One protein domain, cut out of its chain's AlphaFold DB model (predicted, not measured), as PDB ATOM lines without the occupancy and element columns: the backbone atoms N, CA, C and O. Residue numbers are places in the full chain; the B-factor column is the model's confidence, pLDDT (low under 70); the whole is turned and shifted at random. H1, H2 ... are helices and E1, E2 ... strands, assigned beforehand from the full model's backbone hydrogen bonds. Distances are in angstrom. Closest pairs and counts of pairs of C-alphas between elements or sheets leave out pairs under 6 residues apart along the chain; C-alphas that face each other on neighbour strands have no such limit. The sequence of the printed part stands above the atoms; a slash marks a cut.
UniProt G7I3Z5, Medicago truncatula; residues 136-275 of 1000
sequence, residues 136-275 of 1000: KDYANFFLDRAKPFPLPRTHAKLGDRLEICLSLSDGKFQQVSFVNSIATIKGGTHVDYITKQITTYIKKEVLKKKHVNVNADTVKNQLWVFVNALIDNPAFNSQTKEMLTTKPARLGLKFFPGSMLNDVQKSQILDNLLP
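What this domain is: This is residues 136 to 275 of the 1000 residues of a protein of Medicago truncatula (UniProt G7I3Z5). A four-stranded sheet forms the middle of three layers, with H2, H4 and H5 over one face and H1 alone over the other. The long H2 slants over E2 and E4, and a long loop, residues 230 to 257, leads from E4 to H4. The printed part has 140 residues, with five named helices and four named strands in the order H1 E1 E2 E3 H2 H3 E4 H4 H5. The sheet runs E1 E2 E4 E3 and is mixed; the class is mixed, helices and strands. The whole is compact, with a radius of gyration of the C-alphas of 15.0 A and spans of 44 by 33 by 26 A.

Where its parts are: In the sheet, E1 is residues 153 to 158, E2 residues 162 to 168, 20.2 A long, E4 residues 223 to 229, 18.6 A, and E3 residues 174 to 179. C-alpha 153 is at (295.637, 243.808, 134.852). H2, residues 189 to 210, is 31.2 A long. H1 is residues 136 to 145, beginning at C-alpha 136 (303.815, 244.789, 130.113), and H3 residues 216 to 220. H4 is residues 258 to 266 and H5 residues 268 to 275, ending at C-alpha 275 (283.777, 238.348, 146.831).

How they stand to each other: E1 and E2 form a hairpin, antiparallel at 167 degrees, with N 156 and O 164 2.9 A apart. E2 and E4 are antiparallel, with N 165 and O 226 3.0 A apart. E4 and E3 are parallel at 4 degrees, with N 227 and O 176 2.9 A apart. E3, H2, H3 and E4 make a strand-helix-strand unit, two parallel neighbour strands with helices between, whose crossover is left-handed. H2 is on the sheet at a height of 10.7 A, slantwise to the strands; its closest C-alphas to E4 are Val 191 and Val 227, 7.0 A. On the same face, H4 runs along E1, Met 260 closest to Ala 156 at 6.4 A, and H5 is over E2, Ile 269 closest to Leu 168 at 6.7 A. On the opposite face, H1 runs along the strands, at 18 degrees to E2 on the local plane; the closest C-alphas of H1 and E2 are those of Ala 139 and Cys 165, 6.8 A apart. H3 is not on the sheet; it touches residues 195 to 203 of H2, the closest C-alphas being Thr 199 and Ala 216, 5.7 A. Every O i to N i+4 pair is within hydrogen-bond range in H3 and H4, against 4 of 6 in H1, 17 of 18 in H2 and 3 of 4 in H5.

The domain as a whole: The two C-alphas farthest apart, of His 211 and Gln 239, are 46.8 A apart. The printed part has no cut, and the link from E4 to H4, 28 residues, is long. Mean pLDDT of the printed part is 80.7; residues 146 to 151, 170 to 171, 209 to 212 and 254 to 275 are under 70.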
ATOM      1  N   LYS A 136     305.252 245.039 130.228       85.69
ATOM      2  CA  LYS A 136     303.815 244.789 130.113       85.69
ATOM      3  C   LYS A 136     303.528 243.485 129.365       85.69
ATOM      4  O   LYS A 136     302.743 242.675 129.855       85.69
ATOM      5  N   ASP A 137     304.176 243.256 128.225       84.38
ATOM      6  CA  ASP A 137     303.993 242.033 127.428       84.38
ATOM      7  C   ASP A 137     304.519 240.798 128.152       84.38
ATOM      8  O   ASP A 137     303.905 239.732 128.113       84.38
ATOM      9  N   TYR A 138     305.612 240.958 128.898       87.00
ATOM     10  CA  TYR A 138     306.118 239.916 129.779       87.00
ATOM     11  C   TYR A 138     305.098 239.537 130.850       87.00
ATOM     12  O   TYR A 138     304.772 238.362 130.984       87.00
ATOM     13  N   ALA A 139     304.521 240.509 131.566       87.19
ATOM     14  CA  ALA A 139     303.465 240.223 132.536       87.19
ATOM     15  C   ALA A 139     302.249 239.548 131.870       87.19
ATOM     16  O   ALA A 139     301.707 238.586 132.417       87.19
ATOM     17  N   ASN A 140     301.860 239.980 130.663       83.94
ATOM     18  CA  ASN A 140     300.780 239.349 129.895       83.94
ATOM     19  C   ASN A 140     301.060 237.866 129.621       83.94
ATOM     20  O   ASN A 140     300.172 237.039 129.804       83.94
ATOM     21  N   PHE A 141     302.299 237.504 129.294       81.69
ATOM     22  CA  PHE A 141     302.685 236.114 129.046       81.69
ATOM     23  C   PHE A 141     302.410 235.179 130.240       81.69
ATOM     24  O   PHE A 141     301.981 234.041 130.042       81.69
ATOM     25  N   PHE A 142     302.602 235.655 131.479       79.25
ATOM     26  CA  PHE A 142     302.235 234.902 132.691       79.25
ATOM     27  C   PHE A 142     300.720 234.862 132.891       79.25
ATOM     28  O   PHE A 142     300.154 233.804 133.166       79.25
ATOM     29  N   LEU A 143     300.062 236.013 132.740       79.88
ATOM     30  CA  LEU A 143     298.642 236.176 133.049       79.88
ATOM     31  C   LEU A 143     297.715 235.487 132.037       79.88
ATOM     32  O   LEU A 143     296.663 234.992 132.427       79.88
ATOM     33  N   ASP A 144     298.098 235.410 130.764       76.56
ATOM     34  CA  ASP A 144     297.292 234.782 129.707       76.56
ATOM     35  C   ASP A 144     297.388 233.247 129.739       76.56
ATOM     36  O   ASP A 144     296.485 232.538 129.285       76.56
ATOM     37  N   ARG A 145     298.470 232.715 130.321       70.81
ATOM     38  CA  ARG A 145     298.657 231.273 130.553       70.81
ATOM     39  C   ARG A 145     298.020 230.795 131.857       70.81
ATOM     40  O   ARG A 145     297.751 229.600 131.987       70.81
ATOM     41  N   ALA A 146     297.705 231.708 132.777       62.12
ATOM     42  CA  ALA A 146     296.878 231.449 133.951       62.12
ATOM     43  C   ALA A 146     295.397 231.272 133.535       62.12
ATOM     44  O   ALA A 146     294.555 232.153 133.687       62.12
ATOM     45  N   LYS A 147     295.078 230.123 132.928       52.59
ATOM     46  CA  LYS A 147     293.716 229.739 132.503       52.59
ATOM     47  C   LYS A 147     292.792 229.532 133.722       52.59
ATOM     48  O   LYS A 147     293.262 229.024 134.737       52.59
ATOM     49  N   PRO A 148     291.477 229.861 133.631       43.12
ATOM     50  CA  PRO A 148     290.668 229.810 132.409       43.12
ATOM     51  C   PRO A 148     290.118 231.145 131.872       43.12
ATOM     52  O   PRO A 148     289.391 231.108 130.884       43.12
ATOM     53  N   PHE A 149     290.432 232.305 132.462       50.25
ATOM     54  CA  PHE A 149     289.886 233.603 132.020       50.25
ATOM     55  C   PHE A 149     290.944 234.714 132.057       50.25
ATOM     56  O   PHE A 149     291.835 234.647 132.902       50.25
ATOM     57  N   PRO A 150     290.840 235.749 131.197       60.25
ATOM     58  CA  PRO A 150     291.787 236.858 131.192       60.25
ATOM     59  C   PRO A 150     291.763 237.575 132.545       60.25
ATOM     60  O   PRO A 150     290.759 238.174 132.932       60.25
ATOM     61  N   LEU A 151     292.876 237.498 133.275       68.94
ATOM     62  CA  LEU A 151     293.003 238.163 134.566       68.94
ATOM     63  C   LEU A 151     293.027 239.691 134.376       68.94
ATOM     64  O   LEU A 151     293.687 240.183 133.444       68.94
ATOM     65  N   PRO A 152     292.316 240.451 135.234       73.81
ATOM     66  CA  PRO A 152     292.340 241.903 135.178       73.81
ATOM     67  C   PRO A 152     293.743 242.395 135.525       73.81
ATOM     68  O   PRO A 152     294.347 241.916 136.480       73.81
ATOM     69  N   ARG A 153     294.254 243.348 134.744       79.25
ATOM     70  CA  ARG A 153     295.637 243.808 134.852       79.25
ATOM     71  C   ARG A 153     295.733 245.322 134.784       79.25
ATOM     72  O   ARG A 153     295.057 245.953 133.973       79.25
ATOM     73  N   THR A 154     296.596 245.883 135.617       82.94
ATOM     74  CA  THR A 154     296.929 247.309 135.622       82.94
ATOM     75  C   THR A 154     298.442 247.440 135.563       82.94
ATOM     76  O   THR A 154     299.140 246.866 136.393       82.94
ATOM     77  N   HIS A 155     298.945 248.180 134.579       86.81
ATOM     78  CA  HIS A 155     300.372 248.416 134.363       86.81
ATOM     79  C   HIS A 155     300.680 249.902 134.546       86.81
ATOM     80  O   HIS A 155     299.881 250.748 134.144       86.81
ATOM     81  N   ALA A 156     301.813 250.207 135.174       82.94
ATOM     82  CA  ALA A 156     302.287 251.565 135.382       82.94
ATOM     83  C   ALA A 156     303.817 251.624 135.314       82.94
ATOM     84  O   ALA A 156     304.508 250.883 136.014       82.94
ATOM     85  N   LYS A 157     304.337 252.563 134.521       84.19
ATOM     86  CA  LYS A 157     305.754 252.936 134.487       84.19
ATOM     87  C   LYS A 157     305.931 254.280 135.195       84.19
ATOM     88  O   LYS A 157     305.239 255.244 134.875       84.19
ATOM     89  N   LEU A 158     306.804 254.328 136.197       79.19
ATOM     90  CA  LEU A 158     306.994 255.453 137.110       79.19
ATOM     91  C   LEU A 158     308.408 256.005 136.989       79.19
ATOM     92  O   LEU A 158     309.334 255.564 137.673       79.19
ATOM     93  N   GLY A 159     308.548 256.986 136.100       78.94
ATOM     94  CA  GLY A 159     309.858 257.455 135.667       78.94
ATOM     95  C   GLY A 159     310.686 256.314 135.073       78.94
ATOM     96  O   GLY A 159     310.146 255.304 134.617       78.94
ATOM     97  N   ASP A 160     312.005 256.463 135.128       79.50
ATOM     98  CA  ASP A 160     312.931 255.496 134.525       79.50
ATOM     99  C   ASP A 160     313.345 254.374 135.483       79.50
ATOM    100  O   ASP A 160     313.977 253.405 135.076       79.50
ATOM    101  N   ARG A 161     312.990 254.493 136.771       85.69
ATOM    102  CA  ARG A 161     313.485 253.607 137.833       85.69
ATOM    103  C   ARG A 161     312.513 252.525 138.282       85.69
ATOM    104  O   ARG A 161     312.939 251.639 139.014       85.69
ATOM    105  N   LEU A 162     311.228 252.598 137.938       88.25
ATOM    106  CA  LEU A 162     310.238 251.666 138.474       88.25
ATOM    107  C   LEU A 162     309.123 251.369 137.479       88.25
ATOM    108  O   LEU A 162     308.470 252.271 136.966       88.25
ATOM    109  N   GLU A 163     308.841 250.091 137.283       89.00
ATOM    110  CA  GLU A 163     307.737 249.609 136.469       89.00
ATOM    111  C   GLU A 163     306.988 248.501 137.213       89.00
ATOM    112  O   GLU A 163     307.594 247.605 137.805       89.00
ATOM    113  N   ILE A 164     305.657 248.587 137.241       89.44
ATOM    114  CA  ILE A 164     304.793 247.704 138.028       89.44
ATOM    115  C   ILE A 164     303.664 247.175 137.148       89.44
ATOM    116  O   ILE A 164     303.033 247.925 136.405       89.44
ATOM    117  N   CYS A 165     303.357 245.886 137.284       89.00
ATOM    118  CA  CYS A 165     302.101 245.310 136.810       89.00
ATOM    119  C   CYS A 165     301.389 244.600 137.968       89.00
ATOM    120  O   CYS A 165     302.010 243.860 138.732       89.00
ATOM    121  N   LEU A 166     300.090 244.847 138.122       88.12
ATOM    122  CA  LEU A 166     299.250 244.286 139.176       88.12
ATOM    123  C   LEU A 166     298.130 243.448 138.565       88.12
ATOM    124  O   LEU A 166     297.445 243.901 137.649       88.12
ATOM    125  N   SER A 167     297.918 242.262 139.126       87.44
ATOM    126  CA  SER A 167     296.827 241.357 138.775       87.44
ATOM    127  C   SER A 167     296.312 240.610 140.013       87.44
ATOM    128  O   SER A 167     296.796 240.814 141.130       87.44
ATOM    129  N   LEU A 168     295.306 239.755 139.827       82.88
ATOM    130  CA  LEU A 168     294.757 238.889 140.868       82.88
ATOM    131  C   LEU A 168     295.410 237.506 140.839       82.88
ATOM    132  O   LEU A 168     295.624 236.940 139.770       82.88
ATOM    133  N   SER A 169     295.663 236.948 142.018       81.38
ATOM    134  CA  SER A 169     296.119 235.568 142.197       81.38
ATOM    135  C   SER A 169     294.964 234.633 142.589       81.38
ATOM    136  O   SER A 169     293.842 235.076 142.855       81.38
ATOM    137  N   ASP A 170     295.229 233.326 142.679       69.50
ATOM    138  CA  ASP A 170     294.266 232.304 143.130       69.50
ATOM    139  C   ASP A 170     294.208 232.150 144.666       69.50
ATOM    140  O   ASP A 170     293.947 231.071 145.196       69.50
ATOM    141  N   GLY A 171     294.458 233.234 145.408       68.25
ATOM    142  CA  GLY A 171     294.354 233.261 146.872       68.25
ATOM    143  C   GLY A 171     295.652 232.973 147.632       68.25
ATOM    144  O   GLY A 171     295.630 232.865 148.858       68.25
ATOM    145  N   LYS A 172     296.787 232.899 146.927       78.25
ATOM    146  CA  LYS A 172     298.131 233.023 147.512       78.25
ATOM    147  C   LYS A 172     298.846 234.216 146.895       78.25
ATOM    148  O   LYS A 172     298.741 234.429 145.689       78.25
ATOM    149  N   PHE A 173     299.582 234.979 147.700       87.75
ATOM    150  CA  PHE A 173     300.386 236.083 147.180       87.75
ATOM    151  C   PHE A 173     301.445 235.547 146.210       87.75
ATOM    152  O   PHE A 173     302.161 234.598 146.533       87.75
ATOM    153  N   GLN A 174     301.536 236.154 145.029       90.50
ATOM    154  CA  GLN A 174     302.521 235.806 144.007       90.50
ATOM    155  C   GLN A 174     303.285 237.055 143.576       90.50
ATOM    156  O   GLN A 174     302.716 238.145 143.484       90.50
ATOM    157  N   GLN A 175     304.581 236.899 143.304       93.75
ATOM    158  CA  GLN A 175     305.430 238.010 142.896       93.75
ATOM    159  C   GLN A 175     306.452 237.588 141.839       93.75
ATOM    160  O   GLN A 175     306.983 236.479 141.901       93.75
ATOM    161  N   VAL A 176     306.736 238.482 140.894       93.94
ATOM    162  CA  VAL A 176     307.859 238.366 139.955       93.94
ATOM    163  C   VAL A 176     308.585 239.700 139.956       93.94
ATOM    164  O   VAL A 176     308.013 240.708 139.545       93.94
ATOM    165  N   SER A 177     309.825 239.735 140.439       94.56
ATOM    166  CA  SER A 177     310.536 241.000 140.592       94.56
ATOM    167  C   SER A 177     311.983 240.982 140.126       94.56
ATOM    168  O   SER A 177     312.664 239.956 140.195       94.56
ATOM    169  N   PHE A 178     312.429 242.152 139.673       94.75
ATOM    170  CA  PHE A 178     313.775 242.419 139.198       94.75
ATOM    171  C   PHE A 178     314.326 243.702 139.822       94.75
ATOM    172  O   PHE A 178     313.619 244.709 139.905       94.75
ATOM    173  N   VAL A 179     315.591 243.665 140.240       94.38
ATOM    174  CA  VAL A 179     316.349 244.836 140.700       94.38
ATOM    175  C   VAL A 179     317.628 244.926 139.887       94.38
ATOM    176  O   VAL A 179     318.450 244.019 139.959       94.38
ATOM    177  N   ASN A 180     317.813 245.993 139.108       92.62
ATOM    178  CA  ASN A 180     318.970 246.163 138.217       92.62
ATOM    179  C   ASN A 180     319.200 244.923 137.324       92.62
ATOM    180  O   ASN A 180     320.311 244.403 137.234       92.62
ATOM    181  N   SER A 181     318.130 244.405 136.710       90.81
ATOM    182  CA  SER A 181     318.114 243.163 135.910       90.81
ATOM    183  C   SER A 181     318.401 241.857 136.671       90.81
ATOM    184  O   SER A 181     318.452 240.790 136.056       90.81
ATOM    185  N   ILE A 182     318.548 241.884 137.999       93.00
ATOM    186  CA  ILE A 182     318.726 240.693 138.846       93.00
ATOM    187  C   ILE A 182     317.356 240.162 139.266       93.00
ATOM    188  O   ILE A 182     316.545 240.913 139.801       93.00
ATOM    189  N   ALA A 183     317.100 238.868 139.057       93.31
ATOM    190  CA  ALA A 183     315.844 238.229 139.442       93.31
ATOM    191  C   ALA A 183     315.761 238.017 140.965       93.31
ATOM    192  O   ALA A 183     316.383 237.109 141.515       93.31
ATOM    193  N   THR A 184     314.944 238.818 141.647       94.56
ATOM    194  CA  THR A 184     314.689 238.695 143.088       94.56
ATOM    195  C   THR A 184     313.538 237.717 143.343       94.56
ATOM    196  O   THR A 184     312.410 238.102 143.659       94.56
ATOM    197  N   ILE A 185     313.802 236.419 143.167       91.06
ATOM    198  CA  ILE A 185     312.789 235.341 143.209       91.06
ATOM    199  C   ILE A 185     312.130 235.219 144.595       91.06
ATOM    200  O   ILE A 185     310.940 234.913 144.696       91.06
ATOM    201  N   LYS A 186     312.865 235.534 145.669       91.38
ATOM    202  CA  LYS A 186     312.340 235.590 147.046       91.38
ATOM    203  C   LYS A 186     311.749 236.961 147.406       91.38
ATOM    204  O   LYS A 186     311.252 237.147 148.513       91.38
ATOM    205  N   GLY A 187     311.764 237.916 146.475       94.25
ATOM    206  CA  GLY A 187     311.226 239.261 146.655       94.25
ATOM    207  C   GLY A 187     312.147 240.127 147.509       94.25
ATOM    208  O   GLY A 187     313.341 240.237 147.236       94.25
ATOM    209  N   GLY A 188     311.595 240.767 148.535       94.19
ATOM    210  CA  GLY A 188     312.348 241.601 149.464       94.19
ATOM    211  C   GLY A 188     311.725 242.971 149.684       94.19
ATOM    212  O   GLY A 188     310.552 243.219 149.398       94.19
ATOM    213  N   THR A 189     312.553 243.869 150.200       93.94
ATOM    214  CA  THR A 189     312.169 245.208 150.668       93.94
ATOM    215  C   THR A 189     311.449 246.062 149.620       93.94
ATOM    216  O   THR A 189     310.513 246.775 149.977       93.94
ATOM    217  N   HIS A 190     311.807 245.974 148.336       92.38
ATOM    218  CA  HIS A 190     311.134 246.680 147.233       92.38
ATOM    219  C   HIS A 190     309.714 246.158 146.981       92.38
ATOM    220  O   HIS A 190     308.780 246.952 146.860       92.38
ATOM    221  N   VAL A 191     309.533 244.835 146.955       93.25
ATOM    222  CA  VAL A 191     308.217 244.200 146.775       93.25
ATOM    223  C   VAL A 191     307.312 244.529 147.957       93.25
ATOM    224  O   VAL A 191     306.171 244.948 147.758       93.25
ATOM    225  N   ASP A 192     307.811 244.399 149.187       91.94
ATOM    226  CA  ASP A 192     307.023 244.703 150.384       91.94
ATOM    227  C   ASP A 192     306.660 246.189 150.472       91.94
ATOM    228  O   ASP A 192     305.517 246.521 150.804       91.94
ATOM    229  N   TYR A 193     307.587 247.085 150.111       89.94
ATOM    230  CA  TYR A 193     307.342 248.527 150.051       89.94
ATOM    231  C   TYR A 193     306.175 248.872 149.114       89.94
ATOM    232  O   TYR A 193     305.284 249.636 149.495       89.94
ATOM    233  N   ILE A 194     306.133 248.271 147.922       87.94
ATOM    234  CA  ILE A 194     305.064 248.483 146.932       87.94
ATOM    235  C   ILE A 194     303.751 247.843 147.402       87.94
ATOM    236  O   ILE A 194     302.695 248.482 147.419       87.94
ATOM    237  N   THR A 195     303.805 246.587 147.842       89.62
ATOM    238  CA  THR A 195     302.606 245.811 148.189       89.62
ATOM    239  C   THR A 195     301.886 246.398 149.406       89.62
ATOM    240  O   THR A 195     300.653 246.465 149.430       89.62
ATOM    241  N   LYS A 196     302.628 246.897 150.407       88.69
ATOM    242  CA  LYS A 196     302.060 247.565 151.591       88.69
ATOM    243  C   LYS A 196     301.261 248.820 151.223       88.69
ATOM    244  O   LYS A 196     300.205 249.076 151.800       88.69
ATOM    245  N   GLN A 197     301.725 249.587 150.242       84.94
ATOM    246  CA  GLN A 197     301.037 250.795 149.783       84.94
ATOM    247  C   GLN A 197     299.750 250.462 149.013       84.94
ATOM    248  O   GLN A 197     298.692 251.016 149.319       84.94
ATOM    249  N   ILE A 198     299.814 249.496 148.089       84.62
ATOM    250  CA  ILE A 198     298.652 249.028 147.311       84.62
ATOM    251  C   ILE A 198     297.561 248.476 148.238       84.62
ATOM    252  O   ILE A 198     296.398 248.873 148.150       84.62
ATOM    253  N   THR A 199     297.932 247.596 149.172       86.75
ATOM    254  CA  THR A 199     296.994 246.996 150.139       86.75
ATOM    255  C   THR A 199     296.351 248.040 151.053       86.75
ATOM    256  O   THR A 199     295.142 247.983 151.285       86.75
ATOM    257  N   THR A 200     297.118 249.034 151.516       86.06
ATOM    258  CA  THR A 200     296.595 250.148 152.328       86.06
ATOM    259  C   THR A 200     295.557 250.968 151.560       86.06
ATOM    260  O   THR A 200     294.503 251.301 152.109       86.06
ATOM    261  N   TYR A 201     295.812 251.258 150.282       81.88
ATOM    262  CA  TYR A 201     294.858 251.979 149.441       81.88
ATOM    263  C   TYR A 201     293.576 251.177 149.193       81.88
ATOM    264  O   TYR A 201     292.479 251.682 149.437       81.88
ATOM    265  N   ILE A 202     293.700 249.912 148.775       79.81
ATOM    266  CA  ILE A 202     292.546 249.033 148.531       79.81
ATOM    267  C   ILE A 202     291.682 248.935 149.791       79.81
ATOM    268  O   ILE A 202     290.461 249.054 149.716       79.81
ATOM    269  N   LYS A 203     292.301 248.799 150.969       81.81
ATOM    270  CA  LYS A 203     291.594 248.783 152.255       81.81
ATOM    271  C   LYS A 203     290.781 250.063 152.486       81.81
ATOM    272  O   LYS A 203     289.626 249.973 152.901       81.81
ATOM    273  N   LYS A 204     291.351 251.238 152.191       82.25
ATOM    274  CA  LYS A 204     290.658 252.533 152.303       82.25
ATOM    275  C   LYS A 204     289.467 252.628 151.341       82.25
ATOM    276  O   LYS A 204     288.397 253.073 151.749       82.25
ATOM    277  N   GLU A 205     289.616 252.162 150.103       77.25
ATOM    278  CA  GLU A 205     288.532 252.161 149.109       77.25
ATOM    279  C   GLU A 205     287.411 251.168 149.447       77.25
ATOM    280  O   GLU A 205     286.231 251.501 149.316       77.25
ATOM    281  N   VAL A 206     287.748 249.971 149.939       72.94
ATOM    282  CA  VAL A 206     286.754 248.998 150.423       72.94
ATOM    283  C   VAL A 206     285.985 249.570 151.616       72.94
ATOM    284  O   VAL A 206     284.753 249.501 151.641       72.94
ATOM    285  N   LEU A 207     286.684 250.207 152.561       76.88
ATOM    286  CA  LEU A 207     286.055 250.873 153.700       76.88
ATOM    287  C   LEU A 207     285.117 251.999 153.243       76.88
ATOM    288  O   LEU A 207     283.995 252.085 153.733       76.88
ATOM    289  N   LYS A 208     285.521 252.814 152.261       78.06
ATOM    290  CA  LYS A 208     284.697 253.907 151.720       78.06
ATOM    291  C   LYS A 208     283.457 253.407 150.967       78.06
ATOM    292  O   LYS A 208     282.381 253.968 151.139       78.06
ATOM    293  N   LYS A 209     283.583 252.369 150.131       69.44
ATOM    294  CA  LYS A 209     282.476 251.862 149.291       69.44
ATOM    295  C   LYS A 209     281.516 250.927 150.026       69.44
ATOM    296  O   LYS A 209     280.361 250.802 149.619       69.44
ATOM    297  N   LYS A 210     281.996 250.196 151.033       63.19
ATOM    298  CA  LYS A 210     281.238 249.111 151.681       63.19
ATOM    299  C   LYS A 210     281.125 249.251 153.197       63.19
ATOM    300  O   LYS A 210     280.410 248.455 153.791       63.19
ATOM    301  N   HIS A 211     281.785 250.236 153.810       66.00
ATOM    302  CA  HIS A 211     281.856 250.407 155.268       66.00
ATOM    303  C   HIS A 211     282.416 249.173 155.998       66.00
ATOM    304  O   HIS A 211     282.056 248.905 157.141       66.00
ATOM    305  N   VAL A 212     283.307 248.416 155.344       61.88
ATOM    306  CA  VAL A 212     283.944 247.221 155.919       61.88
ATOM    307  C   VAL A 212     285.450 247.412 156.054       61.88
ATOM    308  O   VAL A 212     286.126 247.799 155.102       61.88
ATOM    309  N   ASN A 213     285.981 247.076 157.229       71.69
ATOM    310  CA  ASN A 213     287.413 247.050 157.505       71.69
ATOM    311  C   ASN A 213     287.997 245.663 157.173       71.69
ATOM    312  O   ASN A 213     287.542 244.659 157.716       71.69
ATOM    313  N   VAL A 214     288.996 245.601 156.291       71.31
ATOM    314  CA  VAL A 214     289.612 244.346 155.817       71.31
ATOM    315  C   VAL A 214     291.056 244.227 156.316       71.31
ATOM    316  O   VAL A 214     291.759 245.234 156.443       71.31
ATOM    317  N   ASN A 215     291.524 243.005 156.597       79.25
ATOM    318  CA  ASN A 215     292.927 242.753 156.938       79.25
ATOM    319  C   ASN A 215     293.840 242.917 155.700       79.25
ATOM    320  O   ASN A 215     293.523 242.433 154.613       79.25
ATOM    321  N   ALA A 216     294.983 243.588 155.868       78.88
ATOM    322  CA  ALA A 216     295.954 243.833 154.804       78.88
ATOM    323  C   ALA A 216     296.533 242.531 154.228       78.88
ATOM    324  O   ALA A 216     296.683 242.433 153.011       78.88
ATOM    325  N   ASP A 217     296.766 241.514 155.061       79.00
ATOM    326  CA  ASP A 217     297.292 240.217 154.606       79.00
ATOM    327  C   ASP A 217     296.284 239.460 153.740       79.00
ATOM    328  O   ASP A 217     296.640 238.831 152.745       79.00
ATOM    329  N   THR A 218     294.995 239.576 154.065       76.38
ATOM    330  CA  THR A 218     293.908 239.009 153.261       76.38
ATOM    331  C   THR A 218     293.863 239.636 151.874       76.38
ATOM    332  O   THR A 218     293.669 238.920 150.897       76.38
ATOM    333  N   VAL A 219     294.077 240.952 151.775       81.81
ATOM    334  CA  VAL A 219     294.181 241.635 150.480       81.81
ATOM    335  C   VAL A 219     295.460 241.207 149.765       81.81
ATOM    336  O   VAL A 219     295.382 240.822 148.603       81.81
ATOM    337  N   LYS A 220     296.613 241.200 150.453       85.94
ATOM    338  CA  LYS A 220     297.918 240.792 149.901       85.94
ATOM    339  C   LYS A 220     297.840 239.415 149.247       85.94
ATOM    340  O   LYS A 220     298.274 239.257 148.113       85.94
ATOM    341  N   ASN A 221     297.222 238.443 149.911       82.62
ATOM    342  CA  ASN A 221     297.121 237.069 149.417       82.62
ATOM    343  C   ASN A 221     296.307 236.906 148.127       82.62
ATOM    344  O   ASN A 221     296.393 235.858 147.499       82.62
ATOM    345  N   GLN A 222     295.545 237.915 147.715       82.19
ATOM    346  CA  GLN A 222     294.774 237.896 146.470       82.19
ATOM    347  C   GLN A 222     295.492 238.601 145.311       82.19
ATOM    348  O   GLN A 222     294.924 238.705 144.222       82.19
ATOM    349  N   LEU A 223     296.699 239.129 145.537       87.25
ATOM    350  CA  LEU A 223     297.438 239.909 144.551       87.25
ATOM    351  C   LEU A 223     298.562 239.094 143.914       87.25
ATOM    352  O   LEU A 223     299.276 238.338 144.579       87.25
ATOM    353  N   TRP A 224     298.746 239.336 142.621       90.75
ATOM    354  CA  TRP A 224     299.924 238.954 141.859       90.75
ATOM    355  C   TRP A 224     300.635 240.226 141.393       90.75
ATOM    356  O   TRP A 224     300.063 241.019 140.642       90.75
ATOM    357  N   VAL A 225     301.860 240.446 141.874       91.69
ATOM    358  CA  VAL A 225     302.609 241.694 141.660       91.69
ATOM    359  C   VAL A 225     303.867 241.446 140.829       91.69
ATOM    360  O   VAL A 225     304.697 240.610 141.175       91.69
ATOM    361  N   PHE A 226     304.039 242.215 139.760       92.94
ATOM    362  CA  PHE A 226     305.250 242.246 138.945       92.94
ATOM    363  C   PHE A 226     305.980 243.566 139.189       92.94
ATOM    364  O   PHE A 226     305.345 244.621 139.126       92.94
ATOM    365  N   VAL A 227     307.286 243.523 139.464       92.75
ATOM    366  CA  VAL A 227     308.094 244.714 139.783       92.75
ATOM    367  C   VAL A 227     309.411 244.705 139.011       92.75
ATOM    368  O   VAL A 227     310.196 243.781 139.165       92.75
ATOM    369  N   ASN A 228     309.705 245.752 138.251       92.44
ATOM    370  CA  ASN A 228     311.038 246.005 137.703       92.44
ATOM    371  C   ASN A 228     311.566 247.320 138.279       92.44
ATOM    372  O   ASN A 228     310.906 248.349 138.140       92.44
ATOM    373  N   ALA A 229     312.704 247.288 138.970       92.38
ATOM    374  CA  ALA A 229     313.234 248.437 139.696       92.38
ATOM    375  C   ALA A 229     314.726 248.675 139.430       92.38
ATOM    376  O   ALA A 229     315.515 247.733 139.346       92.38
ATOM    377  N   LEU A 230     315.117 249.949 139.384       91.88
ATOM    378  CA  LEU A 230     316.502 250.402 139.400       91.88
ATOM    379  C   LEU A 230     316.823 251.036 140.754       91.88
ATOM    380  O   LEU A 230     316.186 252.012 141.155       91.88
ATOM    381  N   ILE A 231     317.793 250.461 141.462       92.25
ATOM    382  CA  ILE A 231     318.152 250.836 142.834       92.25
ATOM    383  C   ILE A 231     319.648 251.122 142.900       92.25
ATOM    384  O   ILE A 231     320.459 250.312 142.449       92.25
ATOM    385  N   ASP A 232     320.006 252.256 143.495       90.44
ATOM    386  CA  ASP A 232     321.400 252.636 143.709       90.44
ATOM    387  C   ASP A 232     322.010 251.785 144.826       90.44
ATOM    388  O   ASP A 232     321.456 251.700 145.923       90.44
ATOM    389  N   ASN A 233     323.164 251.172 144.550       89.56
ATOM    390  CA  ASN A 233     323.929 250.363 145.506       89.56
ATOM    391  C   ASN A 233     323.066 249.332 146.277       89.56
ATOM    392  O   ASN A 233     322.986 249.388 147.510       89.56
ATOM    393  N   PRO A 234     322.399 248.391 145.576       93.06
ATOM    394  CA  PRO A 234     321.485 247.454 146.213       93.06
ATOM    395  C   PRO A 234     322.235 246.439 147.084       93.06
ATOM    396  O   PRO A 234     323.177 245.781 146.644       93.06
ATOM    397  N   ALA A 235     321.758 246.267 148.313       92.56
ATOM    398  CA  ALA A 235     322.153 245.198 149.220       92.56
ATOM    399  C   ALA A 235     321.170 244.019 149.148       92.56
ATOM    400  O   ALA A 235     319.946 244.213 149.114       92.56
ATOM    401  N   PHE A 236     321.715 242.803 149.164       93.38
ATOM    402  CA  PHE A 236     320.972 241.544 149.109       93.38
ATOM    403  C   PHE A 236     321.284 240.659 150.320       93.38
ATOM    404  O   PHE A 236     322.205 240.932 151.087       93.38
ATOM    405  N   ASN A 237     320.498 239.600 150.500       89.75
ATOM    406  CA  ASN A 237     320.679 238.617 151.570       89.75
ATOM    407  C   ASN A 237     321.951 237.764 151.420       89.75
ATOM    408  O   ASN A 237     322.527 237.346 152.419       89.75
ATOM    409  N   SER A 238     322.358 237.469 150.187       89.75
ATOM    410  CA  SER A 238     323.508 236.624 149.862       89.75
ATOM    411  C   SER A 238     324.034 236.939 148.458       89.75
ATOM    412  O   SER A 238     323.449 237.738 147.719       89.75
ATOM    413  N   GLN A 239     325.112 236.260 148.056       81.88
ATOM    414  CA  GLN A 239     325.688 236.383 146.716       81.88
ATOM    415  C   GLN A 239     324.746 235.924 145.590       81.88
ATOM    416  O   GLN A 239     324.885 236.395 144.463       81.88
ATOM    417  N   THR A 240     323.764 235.059 145.872       85.44
ATOM    418  CA  THR A 240     322.755 234.653 144.873       85.44
ATOM    419  C   THR A 240     321.748 235.764 144.572       85.44
ATOM    420  O   THR A 240     321.065 235.712 143.553       85.44
ATOM    421  N   LYS A 241     321.685 236.801 145.424       92.19
ATOM    422  CA  LYS A 241     320.887 238.026 145.237       92.19
ATOM    423  C   LYS A 241     319.387 237.778 145.026       92.19
ATOM    424  O   LYS A 241     318.693 238.565 144.388       92.19
ATOM    425  N   GLU A 242     318.869 236.702 145.613       91.06
ATOM    426  CA  GLU A 242     317.465 236.298 145.473       91.06
ATOM    427  C   GLU A 242     316.491 237.193 146.252       91.06
ATOM    428  O   GLU A 242     315.305 237.229 145.914       91.06
ATOM    429  N   MET A 243     316.968 237.888 147.295       94.06
ATOM    430  CA  MET A 243     316.156 238.770 148.134       94.06
ATOM    431  C   MET A 243     316.850 240.107 148.406       94.06
ATOM    432  O   MET A 243     317.964 240.145 148.931       94.06
ATOM    433  N   LEU A 244     316.163 241.213 148.109       95.56
ATOM    434  CA  LEU A 244     316.658 242.562 148.389       95.56
ATOM    435  C   LEU A 244     316.478 242.934 149.871       95.56
ATOM    436  O   LEU A 244     315.356 242.933 150.388       95.56
ATOM    437  N   THR A 245     317.553 243.363 150.533       94.44
ATOM    438  CA  THR A 245     317.574 243.759 151.958       94.44
ATOM    439  C   THR A 245     317.781 245.264 152.173       94.44
ATOM    440  O   THR A 245     317.741 245.746 153.306       94.44
ATOM    441  N   THR A 246     317.964 246.026 151.090       92.75
ATOM    442  CA  THR A 246     318.131 247.490 151.116       92.75
ATOM    443  C   THR A 246     316.989 248.174 151.869       92.75
ATOM    444  O   THR A 246     315.817 248.002 151.548       92.75
ATOM    445  N   LYS A 247     317.308 248.987 152.883       90.38
ATOM    446  CA  LYS A 247     316.283 249.653 153.703       90.38
ATOM    447  C   LYS A 247     315.375 250.553 152.843       90.38
ATOM    448  O   LYS A 247     315.906 251.277 152.001       90.38
ATOM    449  N   PRO A 248     314.054 250.627 153.119       86.00
ATOM    450  CA  PRO A 248     313.103 251.420 152.330       86.00
ATOM    451  C   PRO A 248     313.525 252.871 152.052       86.00
ATOM    452  O   PRO A 248     313.378 253.347 150.931       86.00
ATOM    453  N   ALA A 249     314.120 253.554 153.036       85.31
ATOM    454  CA  ALA A 249     314.591 254.937 152.900       85.31
ATOM    455  C   ALA A 249     315.722 255.122 151.867       85.31
ATOM    456  O   ALA A 249     315.923 256.224 151.370       85.31
ATOM    457  N   ARG A 250     316.461 254.053 151.544       86.81
ATOM    458  CA  ARG A 250     317.573 254.051 150.583       86.81
ATOM    459  C   ARG A 250     317.204 253.441 149.233       86.81
ATOM    460  O   ARG A 250     318.054 253.379 148.360       86.81
ATOM    461  N   LEU A 251     315.954 253.008 149.037       86.00
ATOM    462  CA  LEU A 251     315.531 252.441 147.753       86.00
ATOM    463  C   LEU A 251     315.556 253.485 146.626       86.00
ATOM    464  O   LEU A 251     315.585 253.114 145.460       86.00
ATOM    465  N   GLY A 252     315.490 254.783 146.952       80.62
ATOM    466  CA  GLY A 252     315.423 255.856 145.953       80.62
ATOM    467  C   GLY A 252     314.141 255.829 145.107       80.62
ATOM    468  O   GLY A 252     314.019 256.586 144.146       80.62
ATOM    469  N   LEU A 253     313.182 254.968 145.461       80.94
ATOM    470  CA  LEU A 253     311.889 254.830 144.806       80.94
ATOM    471  C   LEU A 253     310.927 255.863 145.397       80.94
ATOM    472  O   LEU A 253     310.531 255.763 146.557       80.94
ATOM    473  N   LYS A 254     310.523 256.855 144.602       69.75
ATOM    474  CA  LYS A 254     309.381 257.719 144.924       69.75
ATOM    475  C   LYS A 254     308.130 257.059 144.342       69.75
ATOM    476  O   LYS A 254     308.062 256.906 143.128       69.75
ATOM    477  N   PHE A 255     307.142 256.674 145.151       64.25
ATOM    478  CA  PHE A 255     305.873 256.166 144.612       64.25
ATOM    479  C   PHE A 255     304.659 256.927 145.157       64.25
ATOM    480  O   PHE A 255     304.474 256.954 146.366       64.25
ATOM    481  N   PHE A 256     303.859 257.521 144.252       59.31
ATOM    482  CA  PHE A 256     302.378 257.546 144.223       59.31
ATOM    483  C   PHE A 256     301.863 258.458 143.082       59.31
ATOM    484  O   PHE A 256     301.729 259.665 143.273       59.31
ATOM    485  N   PRO A 257     301.489 257.927 141.906       55.91
ATOM    486  CA  PRO A 257     300.604 258.629 140.992       55.91
ATOM    487  C   PRO A 257     299.157 258.201 141.274       55.91
ATOM    488  O   PRO A 257     298.822 257.013 141.274       55.91
ATOM    489  N   GLY A 258     298.272 259.176 141.489       59.72
ATOM    490  CA  GLY A 258     296.832 258.934 141.637       59.72
ATOM    491  C   GLY A 258     296.199 258.231 140.425       59.72
ATOM    492  O   GLY A 258     295.140 257.626 140.563       59.72
ATOM    493  N   SER A 259     296.857 258.242 139.258       58.28
ATOM    494  CA  SER A 259     296.404 257.569 138.035       58.28
ATOM    495  C   SER A 259     296.362 256.043 138.163       58.28
ATOM    496  O   SER A 259     295.319 255.465 137.884       58.28
ATOM    497  N   MET A 260     297.410 255.389 138.681       64.19
ATOM    498  CA  MET A 260     297.410 253.924 138.856       64.19
ATOM    499  C   MET A 260     296.328 253.482 139.848       64.19
ATOM    500  O   MET A 260     295.693 252.448 139.673       64.19
ATOM    501  N   LEU A 261     296.090 254.277 140.891       65.56
ATOM    502  CA  LEU A 261     295.046 254.014 141.880       65.56
ATOM    503  C   LEU A 261     293.642 254.176 141.286       65.56
ATOM    504  O   LEU A 261     292.777 253.334 141.528       65.56
ATOM    505  N   ASN A 262     293.443 255.198 140.449       64.62
ATOM    506  CA  ASN A 262     292.226 255.362 139.657       64.62
ATOM    507  C   ASN A 262     292.041 254.201 138.669       64.62
ATOM    508  O   ASN A 262     290.919 253.745 138.481       64.62
ATOM    509  N   ASP A 263     293.115 253.672 138.084       66.06
ATOM    510  CA  ASP A 263     293.056 252.519 137.182       66.06
ATOM    511  C   ASP A 263     292.799 251.206 137.933       66.06
ATOM    512  O   ASP A 263     292.081 250.346 137.433       66.06
ATOM    513  N   VAL A 264     293.270 251.059 139.176       65.38
ATOM    514  CA  VAL A 264     292.855 249.969 140.081       65.38
ATOM    515  C   VAL A 264     291.377 250.108 140.467       65.38
ATOM    516  O   VAL A 264     290.676 249.107 140.593       65.38
ATOM    517  N   GLN A 265     290.880 251.339 140.616       61.75
ATOM    518  CA  GLN A 265     289.474 251.615 140.912       61.75
ATOM    519  C   GLN A 265     288.552 251.396 139.697       61.75
ATOM    520  O   GLN A 265     287.401 250.998 139.882       61.75
ATOM    521  N   LYS A 266     289.047 251.668 138.481       59.28
ATOM    522  CA  LYS A 266     288.371 251.427 137.194       59.28
ATOM    523  C   LYS A 266     288.519 249.987 136.701       59.28
ATOM    524  O   LYS A 266     287.707 249.537 135.896       59.28
ATOM    525  N   SER A 267     289.551 249.267 137.134       61.53
ATOM    526  CA  SER A 267     289.756 247.874 136.750       61.53
ATOM    527  C   SER A 267     288.794 246.950 137.493       61.53
ATOM    528  O   SER A 267     288.355 247.214 138.613       61.53
ATOM    529  N   GLN A 268     288.523 245.787 136.897       64.12
ATOM    530  CA  GLN A 268     287.742 244.726 137.540       64.12
ATOM    531  C   GLN A 268     288.478 244.085 138.738       64.12
ATOM    532  O   GLN A 268     287.974 243.120 139.310       64.12
ATOM    533  N   ILE A 269     289.670 244.569 139.123       68.38
ATOM    534  CA  ILE A 269     290.450 244.032 140.246       68.38
ATOM    535  C   ILE A 269     289.656 244.190 141.542       68.38
ATOM    536  O   ILE A 269     289.466 243.207 142.253       68.38
ATOM    537  N   LEU A 270     289.130 245.386 141.830       67.56
ATOM    538  CA  LEU A 270     288.366 245.627 143.056       67.56
ATOM    539  C   LEU A 270     287.061 244.813 143.081       67.56
ATOM    540  O   LEU A 270     286.742 244.186 144.090       67.56
ATOM    541  N   ASP A 271     286.339 244.768 141.961       65.00
ATOM    542  CA  ASP A 271     285.066 244.048 141.850       65.00
ATOM    543  C   ASP A 271     285.227 242.525 141.981       65.00
ATOM    544  O   ASP A 271     284.364 241.865 142.559       65.00
ATOM    545  N   ASN A 272     286.342 241.968 141.500       65.75
ATOM    546  CA  ASN A 272     286.660 240.542 141.623       65.75
ATOM    547  C   ASN A 272     287.339 240.183 142.954       65.75
ATOM    548  O   ASN A 272     287.281 239.027 143.375       65.75
ATOM    549  N   LEU A 273     287.966 241.153 143.625       67.88
ATOM    550  CA  LEU A 273     288.563 240.989 144.949       67.88
ATOM    551  C   LEU A 273     287.492 240.935 146.047       67.88
ATOM    552  O   LEU A 273     287.601 240.136 146.975       67.88
ATOM    553  N   LEU A 274     286.448 241.761 145.936       65.75
ATOM    554  CA  LEU A 274     285.408 241.896 146.960       65.75
ATOM    555  C   LEU A 274     284.758 240.555 147.370       65.75
ATOM    556  O   LEU A 274     284.685 240.315 148.570       65.75
ATOM    557  N   PRO A 275     284.347 239.648 146.459       60.31
ATOM    558  CA  PRO A 275     283.777 238.348 146.831       60.31
ATOM    559  C   PRO A 275     284.770 237.382 147.492       60.31
ATOM    560  O   PRO A 275     284.348 236.387 148.069       60.31
TER     561      PRO A 275